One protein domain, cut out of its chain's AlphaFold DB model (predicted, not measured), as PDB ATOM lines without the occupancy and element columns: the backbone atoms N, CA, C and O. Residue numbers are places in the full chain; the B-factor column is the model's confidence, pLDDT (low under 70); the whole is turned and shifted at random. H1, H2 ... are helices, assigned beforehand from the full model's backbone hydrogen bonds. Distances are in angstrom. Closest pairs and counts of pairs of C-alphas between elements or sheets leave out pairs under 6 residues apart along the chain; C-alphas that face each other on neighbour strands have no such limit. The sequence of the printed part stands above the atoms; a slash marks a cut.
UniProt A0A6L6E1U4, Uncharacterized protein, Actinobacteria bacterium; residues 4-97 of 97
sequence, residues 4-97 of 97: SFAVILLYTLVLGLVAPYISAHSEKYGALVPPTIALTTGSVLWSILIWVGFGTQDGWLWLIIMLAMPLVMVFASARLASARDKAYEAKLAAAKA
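What this domain is: This is residues 4 to 97 of the 97 residues of an uncharacterized protein of Actinobacteria bacterium (UniProt A0A6L6E1U4). Long helix H3 has H1 loosely alongside it and H2 folded against it in a hairpin, while residues 86 to 97 stick out and make the length. The 94 printed residues hold three named helices, H1, H2, H3 in chain order, and no named strand: all helix. The whole is loose, with a radius of gyration of the C-alphas of 17.3 A, spanning 59 by 29 by 16 A.

How they stand to each other: H1, residues 4 to 24, touches residues 66 to 74 of H3, residues 59 to 96, the same way at a shallow tilt of 10 degrees; the closest C-alphas, Val 18 and Pro 70, are 7.6 A apart. H2, residues 33 to 51, touches residues 61 to 77 of H3, opposite ways at a steep tilt of 39 degrees; the closest C-alphas, Ala 38 and Met 73, are 5.6 A apart. H1 and H2 are close but not clearly touching, the closest C-alphas, Ile 22 and Pro 34, 7.4 A apart. Every O i to N i+4 pair is within hydrogen-bond range in H2, 14 of 17 in H1 and 33 of 34 in H3.

Where its parts are: H1 begins at C-alpha 4 (6.698, 17.177, -37.909) and measures 31.1 A, H2 27.1 A, and H3 56.1 A, ending at C-alpha 96 (25.717, -35.479, -53.341).

The domain as a whole: The farthest C-alphas, Ser 4 and Ala 97, are 60.1 A apart. The printed part has no cut, and both links are short. The model's pLDDT is under 70 in 24 residues, among them 14 to 32.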
ATOM      1  N   SER A   4       5.622  17.798 -38.684       68.81
ATOM      2  CA  SER A   4       6.698  17.177 -37.909       68.81
ATOM      3  C   SER A   4       6.259  15.950 -37.100       68.81
ATOM      4  O   SER A   4       7.007  14.981 -36.995       68.81
ATOM      5  N   PHE A   5       5.042  15.942 -36.551       70.38
ATOM      6  CA  PHE A   5       4.552  14.825 -35.739       70.38
ATOM      7  C   PHE A   5       4.202  13.598 -36.591       70.38
ATOM      8  O   PHE A   5       4.477  12.466 -36.197       70.38
ATOM      9  N   ALA A   6       3.655  13.818 -37.789       71.25
ATOM     10  CA  ALA A   6       3.389  12.745 -38.743       71.25
ATOM     11  C   ALA A   6       4.694  12.107 -39.243       71.25
ATOM     12  O   ALA A   6       4.770  10.886 -39.358       71.25
ATOM     13  N   VAL A   7       5.741  12.912 -39.457       66.94
ATOM     14  CA  VAL A   7       7.082  12.421 -39.819       66.94
ATOM     15  C   VAL A   7       7.656  11.535 -38.714       66.94
ATOM     16  O   VAL A   7       8.150  10.449 -39.002       66.94
ATOM     17  N   ILE A   8       7.542  11.947 -37.448       74.38
ATOM     18  CA  ILE A   8       8.030  11.163 -36.304       74.38
ATOM     19  C   ILE A   8       7.251   9.850 -36.154       74.38
ATOM     20  O   ILE A   8       7.863   8.807 -35.938       74.38
ATOM     21  N   LEU A   9       5.923   9.869 -36.295       76.69
ATOM     22  CA  LEU A   9       5.106   8.652 -36.230       76.69
ATOM     23  C   LEU A   9       5.410   7.678 -37.370       76.69
ATOM     24  O   LEU A   9       5.506   6.472 -37.153       76.69
ATOM     25  N   LEU A  10       5.583   8.190 -38.585       72.44
ATOM     26  CA  LEU A  10       5.963   7.365 -39.726       72.44
ATOM     27  C   LEU A  10       7.375   6.794 -39.530       72.44
ATOM     28  O   LEU A  10       7.624   5.632 -39.834       72.44
ATOM     29  N   TYR A  11       8.277   7.578 -38.940       62.38
ATOM     30  CA  TYR A  11       9.636   7.163 -38.612       62.38
ATOM     31  C   TYR A  11       9.686   6.041 -37.568       62.38
ATOM     32  O   TYR A  11      10.372   5.039 -37.778       62.38
ATOM     33  N   THR A  12       8.941   6.158 -36.467       70.69
ATOM     34  CA  THR A  12       8.887   5.098 -35.447       70.69
ATOM     35  C   THR A  12       8.250   3.824 -35.991       70.69
ATOM     36  O   THR A  12       8.707   2.730 -35.666       70.69
ATOM     37  N   LEU A  13       7.264   3.950 -36.884       75.94
ATOM     38  CA  LEU A  13       6.646   2.818 -37.565       75.94
ATOM     39  C   LEU A  13       7.634   2.097 -38.499       75.94
ATOM     40  O   LEU A  13       7.746   0.872 -38.450       75.94
ATOM     41  N   VAL A  14       8.406   2.841 -39.297       64.25
ATOM     42  CA  VAL A  14       9.419   2.277 -40.205       64.25
ATOM     43  C   VAL A  14      10.575   1.631 -39.434       64.25
ATOM     44  O   VAL A  14      10.974   0.515 -39.762       64.25
ATOM     45  N   LEU A  15      11.087   2.264 -38.372       66.56
ATOM     46  CA  LEU A  15      12.117   1.654 -37.522       66.56
ATOM     47  C   LEU A  15      11.612   0.409 -36.782       66.56
ATOM     48  O   LEU A  15      12.348  -0.572 -36.658       66.56
ATOM     49  N   GLY A  16      10.351   0.416 -36.343       63.91
ATOM     50  CA  GLY A  16       9.695  -0.750 -35.751       63.91
ATOM     51  C   GLY A  16       9.598  -1.937 -36.717       63.91
ATOM     52  O   GLY A  16       9.710  -3.080 -36.289       63.91
ATOM     53  N   LEU A  17       9.474  -1.673 -38.022       63.50
ATOM     54  CA  LEU A  17       9.515  -2.680 -39.089       63.50
ATOM     55  C   LEU A  17      10.935  -3.198 -39.387       63.50
ATOM     56  O   LEU A  17      11.096  -4.349 -39.792       63.50
ATOM     57  N   VAL A  18      11.973  -2.385 -39.161       57.53
ATOM     58  CA  VAL A  18      13.386  -2.752 -39.385       57.53
ATOM     59  C   VAL A  18      13.933  -3.678 -38.292       57.53
ATOM     60  O   VAL A  18      14.685  -4.607 -38.596       57.53
ATOM     61  N   ALA A  19      13.540  -3.466 -37.033       58.56
ATOM     62  CA  ALA A  19      13.991  -4.259 -35.886       58.56
ATOM     63  C   ALA A  19      13.805  -5.792 -36.045       58.56
ATOM     64  O   ALA A  19      14.772  -6.530 -35.829       58.56
ATOM     65  N   PRO A  20      12.638  -6.315 -36.475       60.59
ATOM     66  CA  PRO A  20      12.473  -7.751 -36.710       60.59
ATOM     67  C   PRO A  20      13.246  -8.253 -37.939       60.59
ATOM     68  O   PRO A  20      13.619  -9.422 -37.986       60.59
ATOM     69  N   TYR A  21      13.541  -7.388 -38.914       56.47
ATOM     70  CA  TYR A  21      14.198  -7.779 -40.166       56.47
ATOM     71  C   TYR A  21      15.694  -8.073 -39.993       56.47
ATOM     72  O   TYR A  21      16.217  -9.018 -40.580       56.47
ATOM     73  N   ILE A  22      16.377  -7.300 -39.140       56.78
ATOM     74  CA  ILE A  22      17.776  -7.554 -38.753       56.78
ATOM     75  C   ILE A  22      17.875  -8.847 -37.927       56.78
ATOM     76  O   ILE A  22      18.815  -9.623 -38.094       56.78
ATOM     77  N   SER A  23      16.875  -9.108 -37.078       54.22
ATOM     78  CA  SER A  23      16.819 -10.299 -36.225       54.22
ATOM     79  C   SER A  23      16.554 -11.589 -37.020       54.22
ATOM     80  O   SER A  23      17.164 -12.621 -36.753       54.22
ATOM     81  N   ALA A  24      15.709 -11.538 -38.056       55.06
ATOM     82  CA  ALA A  24      15.241 -12.730 -38.770       55.06
ATOM     83  C   ALA A  24      16.256 -13.385 -39.734       55.06
ATOM     84  O   ALA A  24      16.023 -14.509 -40.169       55.06
ATOM     85  N   HIS A  25      17.359 -12.717 -40.104       54.31
ATOM     86  CA  HIS A  25      18.279 -13.206 -41.152       54.31
ATOM     87  C   HIS A  25      19.772 -13.218 -40.765       54.31
ATOM     88  O   HIS A  25      20.628 -13.499 -41.609       54.31
ATOM     89  N   SER A  26      20.088 -12.962 -39.490       53.34
ATOM     90  CA  SER A  26      21.463 -12.890 -38.961       53.34
ATOM     91  C   SER A  26      22.277 -14.184 -39.154       53.34
ATOM     92  O   SER A  26      23.499 -14.144 -39.262       53.34
ATOM     93  N   GLU A  27      21.627 -15.346 -39.276       55.78
ATOM     94  CA  GLU A  27      22.330 -16.621 -39.506       55.78
ATOM     95  C   GLU A  27      22.920 -16.752 -40.917       55.78
ATOM     96  O   GLU A  27      23.840 -17.539 -41.142       55.78
ATOM     97  N   LYS A  28      22.411 -15.985 -41.889       57.81
ATOM     98  CA  LYS A  28      22.755 -16.165 -43.303       57.81
ATOM     99  C   LYS A  28      23.675 -15.072 -43.864       57.81
ATOM    100  O   LYS A  28      24.380 -15.339 -44.844       57.81
ATOM    101  N   TYR A  29      23.735 -13.888 -43.237       59.19
ATOM    102  CA  TYR A  29      24.657 -12.777 -43.565       59.19
ATOM    103  C   TYR A  29      25.253 -12.200 -42.286       59.19
ATOM    104  O   TYR A  29      24.582 -12.147 -41.264       59.19
ATOM    105  N   GLY A  30      26.489 -11.698 -42.353       60.06
ATOM    106  CA  GLY A  30      27.083 -11.000 -41.214       60.06
ATOM    107  C   GLY A  30      26.237  -9.790 -40.804       60.06
ATOM    108  O   GLY A  30      25.782  -9.039 -41.668       60.06
ATOM    109  N   ALA A  31      26.077  -9.569 -39.496       66.12
ATOM    110  CA  ALA A  31      25.267  -8.485 -38.923       66.12
ATOM    111  C   ALA A  31      25.654  -7.074 -39.416       66.12
ATOM    112  O   ALA A  31      24.864  -6.139 -39.321       66.12
ATOM    113  N   LEU A  32      26.857  -6.924 -39.976       66.75
ATOM    114  CA  LEU A  32      27.356  -5.677 -40.552       66.75
ATOM    115  C   LEU A  32      26.809  -5.383 -41.956       66.75
ATOM    116  O   LEU A  32      26.810  -4.230 -42.370       66.75
ATOM    117  N   VAL A  33      26.303  -6.380 -42.686       72.31
ATOM    118  CA  VAL A  33      25.865  -6.201 -44.079       72.31
ATOM    119  C   VAL A  33      24.683  -5.225 -44.200       72.31
ATOM    120  O   VAL A  33      24.799  -4.276 -44.980       72.31
ATOM    121  N   PRO A  34      23.577  -5.368 -43.437       71.19
ATOM    122  CA  PRO A  34      22.475  -4.406 -43.498       71.19
ATOM    123  C   PRO A  34      22.882  -2.954 -43.172       71.19
ATOM    124  O   PRO A  34      22.559  -2.074 -43.973       71.19
ATOM    125  N   PRO A  35      23.619  -2.660 -42.075       70.31
ATOM    126  CA  PRO A  35      24.012  -1.288 -41.772       70.31
ATOM    127  C   PRO A  35      24.996  -0.704 -42.790       70.31
ATOM    128  O   PRO A  35      24.887   0.481 -43.091       70.31
ATOM    129  N   THR A  36      25.909  -1.492 -43.377       75.31
ATOM    130  CA  THR A  36      26.783  -0.975 -44.448       75.31
ATOM    131  C   THR A  36      25.980  -0.599 -45.694       75.31
ATOM    132  O   THR A  36      26.200   0.470 -46.255       75.31
ATOM    133  N   ILE A  37      25.000  -1.418 -46.096       77.69
ATOM    134  CA  ILE A  37      24.115  -1.106 -47.233       77.69
ATOM    135  C   ILE A  37      23.314   0.169 -46.965       77.69
ATOM    136  O   ILE A  37      23.209   1.017 -47.852       77.69
ATOM    137  N   ALA A  38      22.768   0.317 -45.757       75.50
ATOM    138  CA  ALA A  38      22.034   1.516 -45.370       75.50
ATOM    139  C   ALA A  38      22.931   2.761 -45.432       75.50
ATOM    140  O   ALA A  38      22.563   3.737 -46.079       75.50
ATOM    141  N   LEU A  39      24.135   2.698 -44.850       79.00
ATOM    142  CA  LEU A  39      25.125   3.781 -44.891       79.00
ATOM    143  C   LEU A  39      25.482   4.180 -46.323       79.00
ATOM    144  O   LEU A  39      25.348   5.347 -46.686       79.00
ATOM    145  N   THR A  40      25.886   3.220 -47.158       83.44
ATOM    146  CA  THR A  40      26.266   3.497 -48.547       83.44
ATOM    147  C   THR A  40      25.093   4.061 -49.342       83.44
ATOM    148  O   THR A  40      25.262   5.042 -50.062       83.44
ATOM    149  N   THR A  41      23.896   3.488 -49.189       82.00
ATOM    150  CA  THR A  41      22.701   3.973 -49.889       82.00
ATOM    151  C   THR A  41      22.366   5.393 -49.456       82.00
ATOM    152  O   THR A  41      22.182   6.246 -50.315       82.00
ATOM    153  N   GLY A  42      22.338   5.671 -48.151       80.38
ATOM    154  CA  GLY A  42      22.062   7.002 -47.616       80.38
ATOM    155  C   GLY A  42      23.031   8.052 -48.130       80.38
ATOM    156  O   GLY A  42      22.596   9.092 -48.620       80.38
ATOM    157  N   SER A  43      24.333   7.760 -48.087       83.88
ATOM    158  CA  SER A  43      25.364   8.663 -48.599       83.88
ATOM    159  C   SER A  43      25.204   8.926 -50.096       83.88
ATOM    160  O   SER A  43      25.178  10.083 -50.506       83.88
ATOM    161  N   VAL A  44      25.043   7.878 -50.913       87.94
ATOM    162  CA  VAL A  44      24.906   8.019 -52.372       87.94
ATOM    163  C   VAL A  44      23.637   8.788 -52.736       87.94
ATOM    164  O   VAL A  44      23.693   9.712 -53.545       87.94
ATOM    165  N   LEU A  45      22.499   8.446 -52.126       86.75
ATOM    166  CA  LEU A  45      21.216   9.077 -52.425       86.75
ATOM    167  C   LEU A  45      21.232  10.561 -52.049       86.75
ATOM    168  O   LEU A  45      20.811  11.398 -52.844       86.75
ATOM    169  N   TRP A  46      21.762  10.887 -50.866       84.12
ATOM    170  CA  TRP A  46      21.894  12.264 -50.389       84.12
ATOM    171  C   TRP A  46      22.800  13.090 -51.300       84.12
ATOM    172  O   TRP A  46      22.423  14.190 -51.702       84.12
ATOM    173  N   SER A  47      23.953  12.541 -51.700       88.12
ATOM    174  CA  SER A  47      24.838  13.202 -52.658       88.12
ATOM    175  C   SER A  47      24.136  13.455 -53.992       88.12
ATOM    176  O   SER A  47      24.164  14.580 -54.475       88.12
ATOM    177  N   ILE A  48      23.449  12.464 -54.566       88.12
ATOM    178  CA  ILE A  48      22.733  12.639 -55.840       88.12
ATOM    179  C   ILE A  48      21.639  13.709 -55.715       88.12
ATOM    180  O   ILE A  48      21.550  14.588 -56.567       88.12
ATOM    181  N   LEU A  49      20.835  13.675 -54.651       85.50
ATOM    182  CA  LEU A  49      19.739  14.628 -54.439       85.50
ATOM    183  C   LEU A  49      20.236  16.072 -54.310       85.50
ATOM    184  O   LEU A  49      19.650  16.973 -54.909       85.50
ATOM    185  N   ILE A  50      21.344  16.295 -53.600       86.94
ATOM    186  CA  ILE A  50      21.958  17.627 -53.489       86.94
ATOM    187  C   ILE A  50      22.470  18.114 -54.839       86.94
ATOM    188  O   ILE A  50      22.292  19.279 -55.184       86.94
ATOM    189  N   TRP A  51      23.074  17.225 -55.624       88.00
ATOM    190  CA  TRP A  51      23.571  17.566 -56.956       88.00
ATOM    191  C   TRP A  51      22.443  17.869 -57.949       88.00
ATOM    192  O   TRP A  51      22.626  18.673 -58.856       88.00
ATOM    193  N   VAL A  52      21.262  17.280 -57.749       86.69
ATOM    194  CA  VAL A  52      20.035  17.587 -58.506       86.69
ATOM    195  C   VAL A  52      19.421  18.938 -58.089       86.69
ATOM    196  O   VAL A  52      18.527  19.442 -58.763       86.69
ATOM    197  N   GLY A  53      19.935  19.567 -57.028       84.62
ATOM    198  CA  GLY A  53      19.529  20.901 -56.586       84.62
ATOM    199  C   GLY A  53      18.537  20.910 -55.424       84.62
ATOM    200  O   GLY A  53      17.991  21.968 -55.116       84.62
ATOM    201  N   PHE A  54      18.301  19.773 -54.756       82.56
ATOM    202  CA  PHE A  54      17.516  19.775 -53.520       82.56
ATOM    203  C   PHE A  54      18.267  20.487 -52.391       82.56
ATOM    204  O   PHE A  54      19.449  20.237 -52.141       82.56
ATOM    205  N   GLY A  55      17.548  21.343 -51.664       79.50
ATOM    206  CA  GLY A  55      18.067  21.988 -50.465       79.50
ATOM    207  C   GLY A  55      18.288  20.981 -49.336       79.50
ATOM    208  O   GLY A  55      17.482  20.081 -49.114       79.50
ATOM    209  N   THR A  56      19.356  21.161 -48.559       77.81
ATOM    210  CA  THR A  56      19.683  20.296 -47.408       77.81
ATOM    211  C   THR A  56      18.643  20.346 -46.282       77.81
ATOM    212  O   THR A  56      18.583  19.434 -45.457       77.81
ATOM    213  N   GLN A  57      17.817  21.395 -46.253       78.62
ATOM    214  CA  GLN A  57      16.696  21.562 -45.322       78.62
ATOM    215  C   GLN A  57      15.325  21.323 -45.967       78.62
ATOM    216  O   GLN A  57      14.301  21.578 -45.339       78.62
ATOM    217  N   ASP A  58      15.285  20.843 -47.209       81.62
ATOM    218  CA  ASP A  58      14.023  20.556 -47.878       81.62
ATOM    219  C   ASP A  58      13.383  19.291 -47.286       81.62
ATOM    220  O   ASP A  58      14.014  18.232 -47.183       81.62
ATOM    221  N   GLY A  59      12.109  19.391 -46.904       80.62
ATOM    222  CA  GLY A  59      11.344  18.264 -46.370       80.62
ATOM    223  C   GLY A  59      11.238  17.110 -47.368       80.62
ATOM    224  O   GLY A  59      11.205  15.948 -46.966       80.62
ATOM    225  N   TRP A  60      11.262  17.406 -48.670       80.94
ATOM    226  CA  TRP A  60      11.238  16.395 -49.727       80.94
ATOM    227  C   TRP A  60      12.520  15.562 -49.792       80.94
ATOM    228  O   TRP A  60      12.440  14.345 -49.954       80.94
ATOM    229  N   LEU A  61      13.690  16.185 -49.613       82.69
ATOM    230  CA  LEU A  61      14.972  15.472 -49.567       82.69
ATOM    231  C   LEU A  61      14.980  14.479 -48.402       82.69
ATOM    232  O   LEU A  61      15.338  13.313 -48.573       82.69
ATOM    233  N   TRP A  62      14.504  14.925 -47.240       81.44
ATOM    234  CA  TRP A  62      14.359  14.074 -46.066       81.44
ATOM    235  C   TRP A  62      13.379  12.926 -46.292       81.44
ATOM    236  O   TRP A  62      13.715  11.785 -45.986       81.44
ATOM    237  N   LEU A  63      12.208  13.198 -46.874       81.62
ATOM    238  CA  LEU A  63      11.198  12.178 -47.156       81.62
ATOM    239  C   LEU A  63      11.723  11.099 -48.114       81.62
ATOM    240  O   LEU A  63      11.563   9.906 -47.850       81.62
ATOM    241  N   ILE A  64      12.375  11.508 -49.206       82.88
ATOM    242  CA  ILE A  64      12.926  10.586 -50.205       82.88
ATOM    243  C   ILE A  64      14.000   9.704 -49.570       82.88
ATOM    244  O   ILE A  64      13.956   8.486 -49.725       82.88
ATOM    245  N   ILE A  65      14.938  10.291 -48.822       82.50
ATOM    246  CA  ILE A  65      16.011   9.535 -48.161       82.50
ATOM    247  C   ILE A  65      15.440   8.579 -47.117       82.50
ATOM    248  O   ILE A  65      15.840   7.413 -47.073       82.50
ATOM    249  N   MET A  66      14.484   9.049 -46.312       79.06
ATOM    250  CA  MET A  66      13.834   8.241 -45.285       79.06
ATOM    251  C   MET A  66      13.083   7.041 -45.856       79.06
ATOM    252  O   MET A  66      13.043   6.011 -45.193       79.06
ATOM    253  N   LEU A  67      12.508   7.137 -47.056       81.31
ATOM    254  CA  LEU A  67      11.828   6.014 -47.708       81.31
ATOM    255  C   LEU A  67      12.799   5.113 -48.475       81.31
ATOM    256  O   LEU A  67      12.731   3.888 -48.373       81.31
ATOM    257  N   ALA A  68      13.716   5.708 -49.234       82.44
ATOM    258  CA  ALA A  68      14.615   4.972 -50.111       82.44
ATOM    259  C   ALA A  68      15.621   4.118 -49.329       82.44
ATOM    260  O   ALA A  68      15.846   2.969 -49.698       82.44
ATOM    261  N   MET A  69      16.193   4.630 -48.232       79.19
ATOM    262  CA  MET A  69      17.156   3.872 -47.424       79.19
ATOM    263  C   MET A  69      16.611   2.533 -46.897       79.19
ATOM    264  O   MET A  69      17.227   1.501 -47.178       79.19
ATOM    265  N   PRO A  70      15.485   2.485 -46.159       74.62
ATOM    266  CA  PRO A  70      14.950   1.226 -45.650       74.62
ATOM    267  C   PRO A  70      14.449   0.319 -46.775       74.62
ATOM    268  O   PRO A  70      14.675  -0.887 -46.707       74.62
ATOM    269  N   LEU A  71      13.845   0.871 -47.837       80.81
ATOM    270  CA  LEU A  71      13.429   0.079 -48.999       80.81
ATOM    271  C   LEU A  71      14.615  -0.646 -49.641       80.81
ATOM    272  O   LEU A  71      14.558  -1.859 -49.843       80.81
ATOM    273  N   VAL A  72      15.704   0.073 -49.918       82.62
ATOM    274  CA  VAL A  72      16.911  -0.511 -50.511       82.62
ATOM    275  C   VAL A  72      17.560  -1.498 -49.552       82.62
ATOM    276  O   VAL A  72      17.947  -2.579 -49.982       82.62
ATOM    277  N   MET A  73      17.638  -1.186 -48.258       75.75
ATOM    278  CA  MET A  73      18.195  -2.098 -47.261       75.75
ATOM    279  C   MET A  73      17.429  -3.427 -47.216       75.75
ATOM    280  O   MET A  73      18.055  -4.487 -47.248       75.75
ATOM    281  N   VAL A  74      16.092  -3.392 -47.196       73.44
ATOM    282  CA  VAL A  74      15.239  -4.593 -47.197       73.44
ATOM    283  C   VAL A  74      15.403  -5.376 -48.497       73.44
ATOM    284  O   VAL A  74      15.661  -6.576 -48.463       73.44
ATOM    285  N   PHE A  75      15.326  -4.711 -49.650       79.25
ATOM    286  CA  PHE A  75      15.469  -5.387 -50.940       79.25
ATOM    287  C   PHE A  75      16.864  -5.980 -51.151       79.25
ATOM    288  O   PHE A  75      16.992  -7.110 -51.624       79.25
ATOM    289  N   ALA A  76      17.916  -5.238 -50.813       80.56
ATOM    290  CA  ALA A  76      19.291  -5.668 -51.017       80.56
ATOM    291  C   ALA A  76      19.668  -6.807 -50.066       80.56
ATOM    292  O   ALA A  76      20.226  -7.804 -50.524       80.56
ATOM    293  N   SER A  77      19.312  -6.710 -48.778       72.62
ATOM    294  CA  SER A  77      19.503  -7.814 -47.824       72.62
ATOM    295  C   SER A  77      18.680  -9.043 -48.227       72.62
ATOM    296  O   SER A  77      19.240 -10.128 -48.360       72.62
ATOM    297  N   ALA A  78      17.406  -8.829 -48.572       74.75
ATOM    298  CA  ALA A  78      16.484  -9.723 -49.279       74.75
ATOM    299  C   ALA A  78      17.131 -10.560 -50.397       74.75
ATOM    300  O   ALA A  78      17.036 -11.787 -50.498       74.75
ATOM    301  N   ARG A  79      17.793  -9.852 -51.305       76.06
ATOM    302  CA  ARG A  79      18.365 -10.437 -52.514       76.06
ATOM    303  C   ARG A  79      19.680 -11.148 -52.245       76.06
ATOM    304  O   ARG A  79      19.898 -12.237 -52.777       76.06
ATOM    305  N   LEU A  80      20.531 -10.559 -51.406       75.62
ATOM    306  CA  LEU A  80      21.757 -11.204 -50.944       75.62
ATOM    307  C   LEU A  80      21.430 -12.507 -50.210       75.62
ATOM    308  O   LEU A  80      22.175 -13.486 -50.304       75.62
ATOM    309  N   ALA A  81      20.259 -12.527 -49.573       74.19
ATOM    310  CA  ALA A  81      19.752 -13.669 -48.870       74.19
ATOM    311  C   ALA A  81      19.489 -14.894 -49.703       74.19
ATOM    312  O   ALA A  81      20.152 -15.926 -49.552       74.19
ATOM    313  N   SER A  82      18.587 -14.715 -50.651       72.88
ATOM    314  CA  SER A  82      18.262 -15.743 -51.618       72.88
ATOM    315  C   SER A  82      19.491 -16.176 -52.430       72.88
ATOM    316  O   SER A  82      19.629 -17.353 -52.759       72.88
ATOM    317  N   ALA A  83      20.413 -15.254 -52.737       75.62
ATOM    318  CA  ALA A  83      21.623 -15.577 -53.490       75.62
ATOM    319  C   ALA A  83      22.562 -16.527 -52.727       75.62
ATOM    320  O   ALA A  83      23.093 -17.464 -53.326       75.62
ATOM    321  N   ARG A  84      22.749 -16.320 -51.415       75.56
ATOM    322  CA  ARG A  84      23.563 -17.237 -50.602       75.56
ATOM    323  C   ARG A  84      22.905 -18.600 -50.452       75.56
ATOM    324  O   ARG A  84      23.605 -19.593 -50.609       75.56
ATOM    325  N   ASP A  85      21.595 -18.657 -50.224       77.25
ATOM    326  CA  ASP A  85      20.873 -19.933 -50.107       77.25
ATOM    327  C   ASP A  85      21.049 -20.803 -51.356       77.25
ATOM    328  O   ASP A  85      21.449 -21.961 -51.258       77.25
ATOM    329  N   LYS A  86      20.882 -20.213 -52.545       76.38
ATOM    330  CA  LYS A  86      21.099 -20.911 -53.822       76.38
ATOM    331  C   LYS A  86      22.528 -21.431 -53.975       76.38
ATOM    332  O   LYS A  86      22.735 -22.514 -54.516       76.38
ATOM    333  N   ALA A  87      23.521 -20.678 -53.500       78.00
ATOM    334  CA  ALA A  87      24.915 -21.106 -53.544       78.00
ATOM    335  C   ALA A  87      25.193 -22.286 -52.593       78.00
ATOM    336  O   ALA A  87      25.984 -23.166 -52.934       78.00
ATOM    337  N   TYR A  88      24.544 -22.329 -51.424       76.88
ATOM    338  CA  TYR A  88      24.632 -23.472 -50.510       76.88
ATOM    339  C   TYR A  88      23.950 -24.715 -51.084       76.88
ATOM    340  O   TYR A  88      24.547 -25.790 -51.049       76.88
ATOM    341  N   GLU A  89      22.759 -24.578 -51.668       78.75
ATOM    342  CA  GLU A  89      22.068 -25.702 -52.313       78.75
ATOM    343  C   GLU A  89      22.858 -26.260 -53.500       78.75
ATOM    344  O   GLU A  89      22.997 -27.475 -53.618       78.75
ATOM    345  N   ALA A  90      23.461 -25.396 -54.325       76.50
ATOM    346  CA  ALA A  90      24.323 -25.825 -55.426       76.50
ATOM    347  C   ALA A  90      25.548 -26.614 -54.931       76.50
ATOM    348  O   ALA A  90      25.897 -27.644 -55.507       76.50
ATOM    349  N   LYS A  91      26.178 -26.173 -53.831       77.38
ATOM    350  CA  LYS A  91      27.284 -26.911 -53.200       77.38
ATOM    351  C   LYS A  91      26.832 -28.251 -52.621       77.38
ATOM    352  O   LYS A  91      27.560 -29.229 -52.748       77.38
ATOM    353  N   LEU A  92      25.649 -28.314 -52.009       80.62
ATOM    354  CA  LEU A  92      25.106 -29.560 -51.466       80.62
ATOM    355  C   LEU A  92      24.731 -30.550 -52.579       80.62
ATOM    356  O   LEU A  92      24.991 -31.739 -52.435       80.62
ATOM    357  N   ALA A  93      24.151 -30.072 -53.683       79.81
ATOM    358  CA  ALA A  93      23.840 -30.893 -54.850       79.81
ATOM    359  C   ALA A  93      25.115 -31.450 -55.501       79.81
ATOM    360  O   ALA A  93      25.172 -32.637 -55.800       79.81
ATOM    361  N   ALA A  94      26.159 -30.625 -55.637       78.44
ATOM    362  CA  ALA A  94      27.459 -31.050 -56.156       78.44
ATOM    363  C   ALA A  94      28.203 -32.027 -55.226       78.44
ATOM    364  O   ALA A  94      28.972 -32.842 -55.708       78.44
ATOM    365  N   ALA A  95      27.986 -31.956 -53.909       76.38
ATOM    366  CA  ALA A  95      28.575 -32.889 -52.945       76.38
ATOM    367  C   ALA A  95      27.809 -34.221 -52.826       76.38
ATOM    368  O   ALA A  95      28.323 -35.170 -52.240       76.38
ATOM    369  N   LYS A  96      26.563 -34.274 -53.319       69.12
ATOM    370  CA  LYS A  96      25.717 -35.479 -53.341       69.12
ATOM    371  C   LYS A  96      25.750 -36.227 -54.683       69.12
ATOM    372  O   LYS A  96      25.146 -37.295 -54.757       69.12
ATOM    373  N   ALA A  97      26.387 -35.661 -55.710       56.97
ATOM    374  CA  ALA A  97      26.598 -36.264 -57.029       56.97
ATOM    375  C   ALA A  97      27.976 -36.934 -57.099       56.97
ATOM    376  O   ALA A  97      28.074 -37.966 -57.797       56.97
TER     377      ALA A  97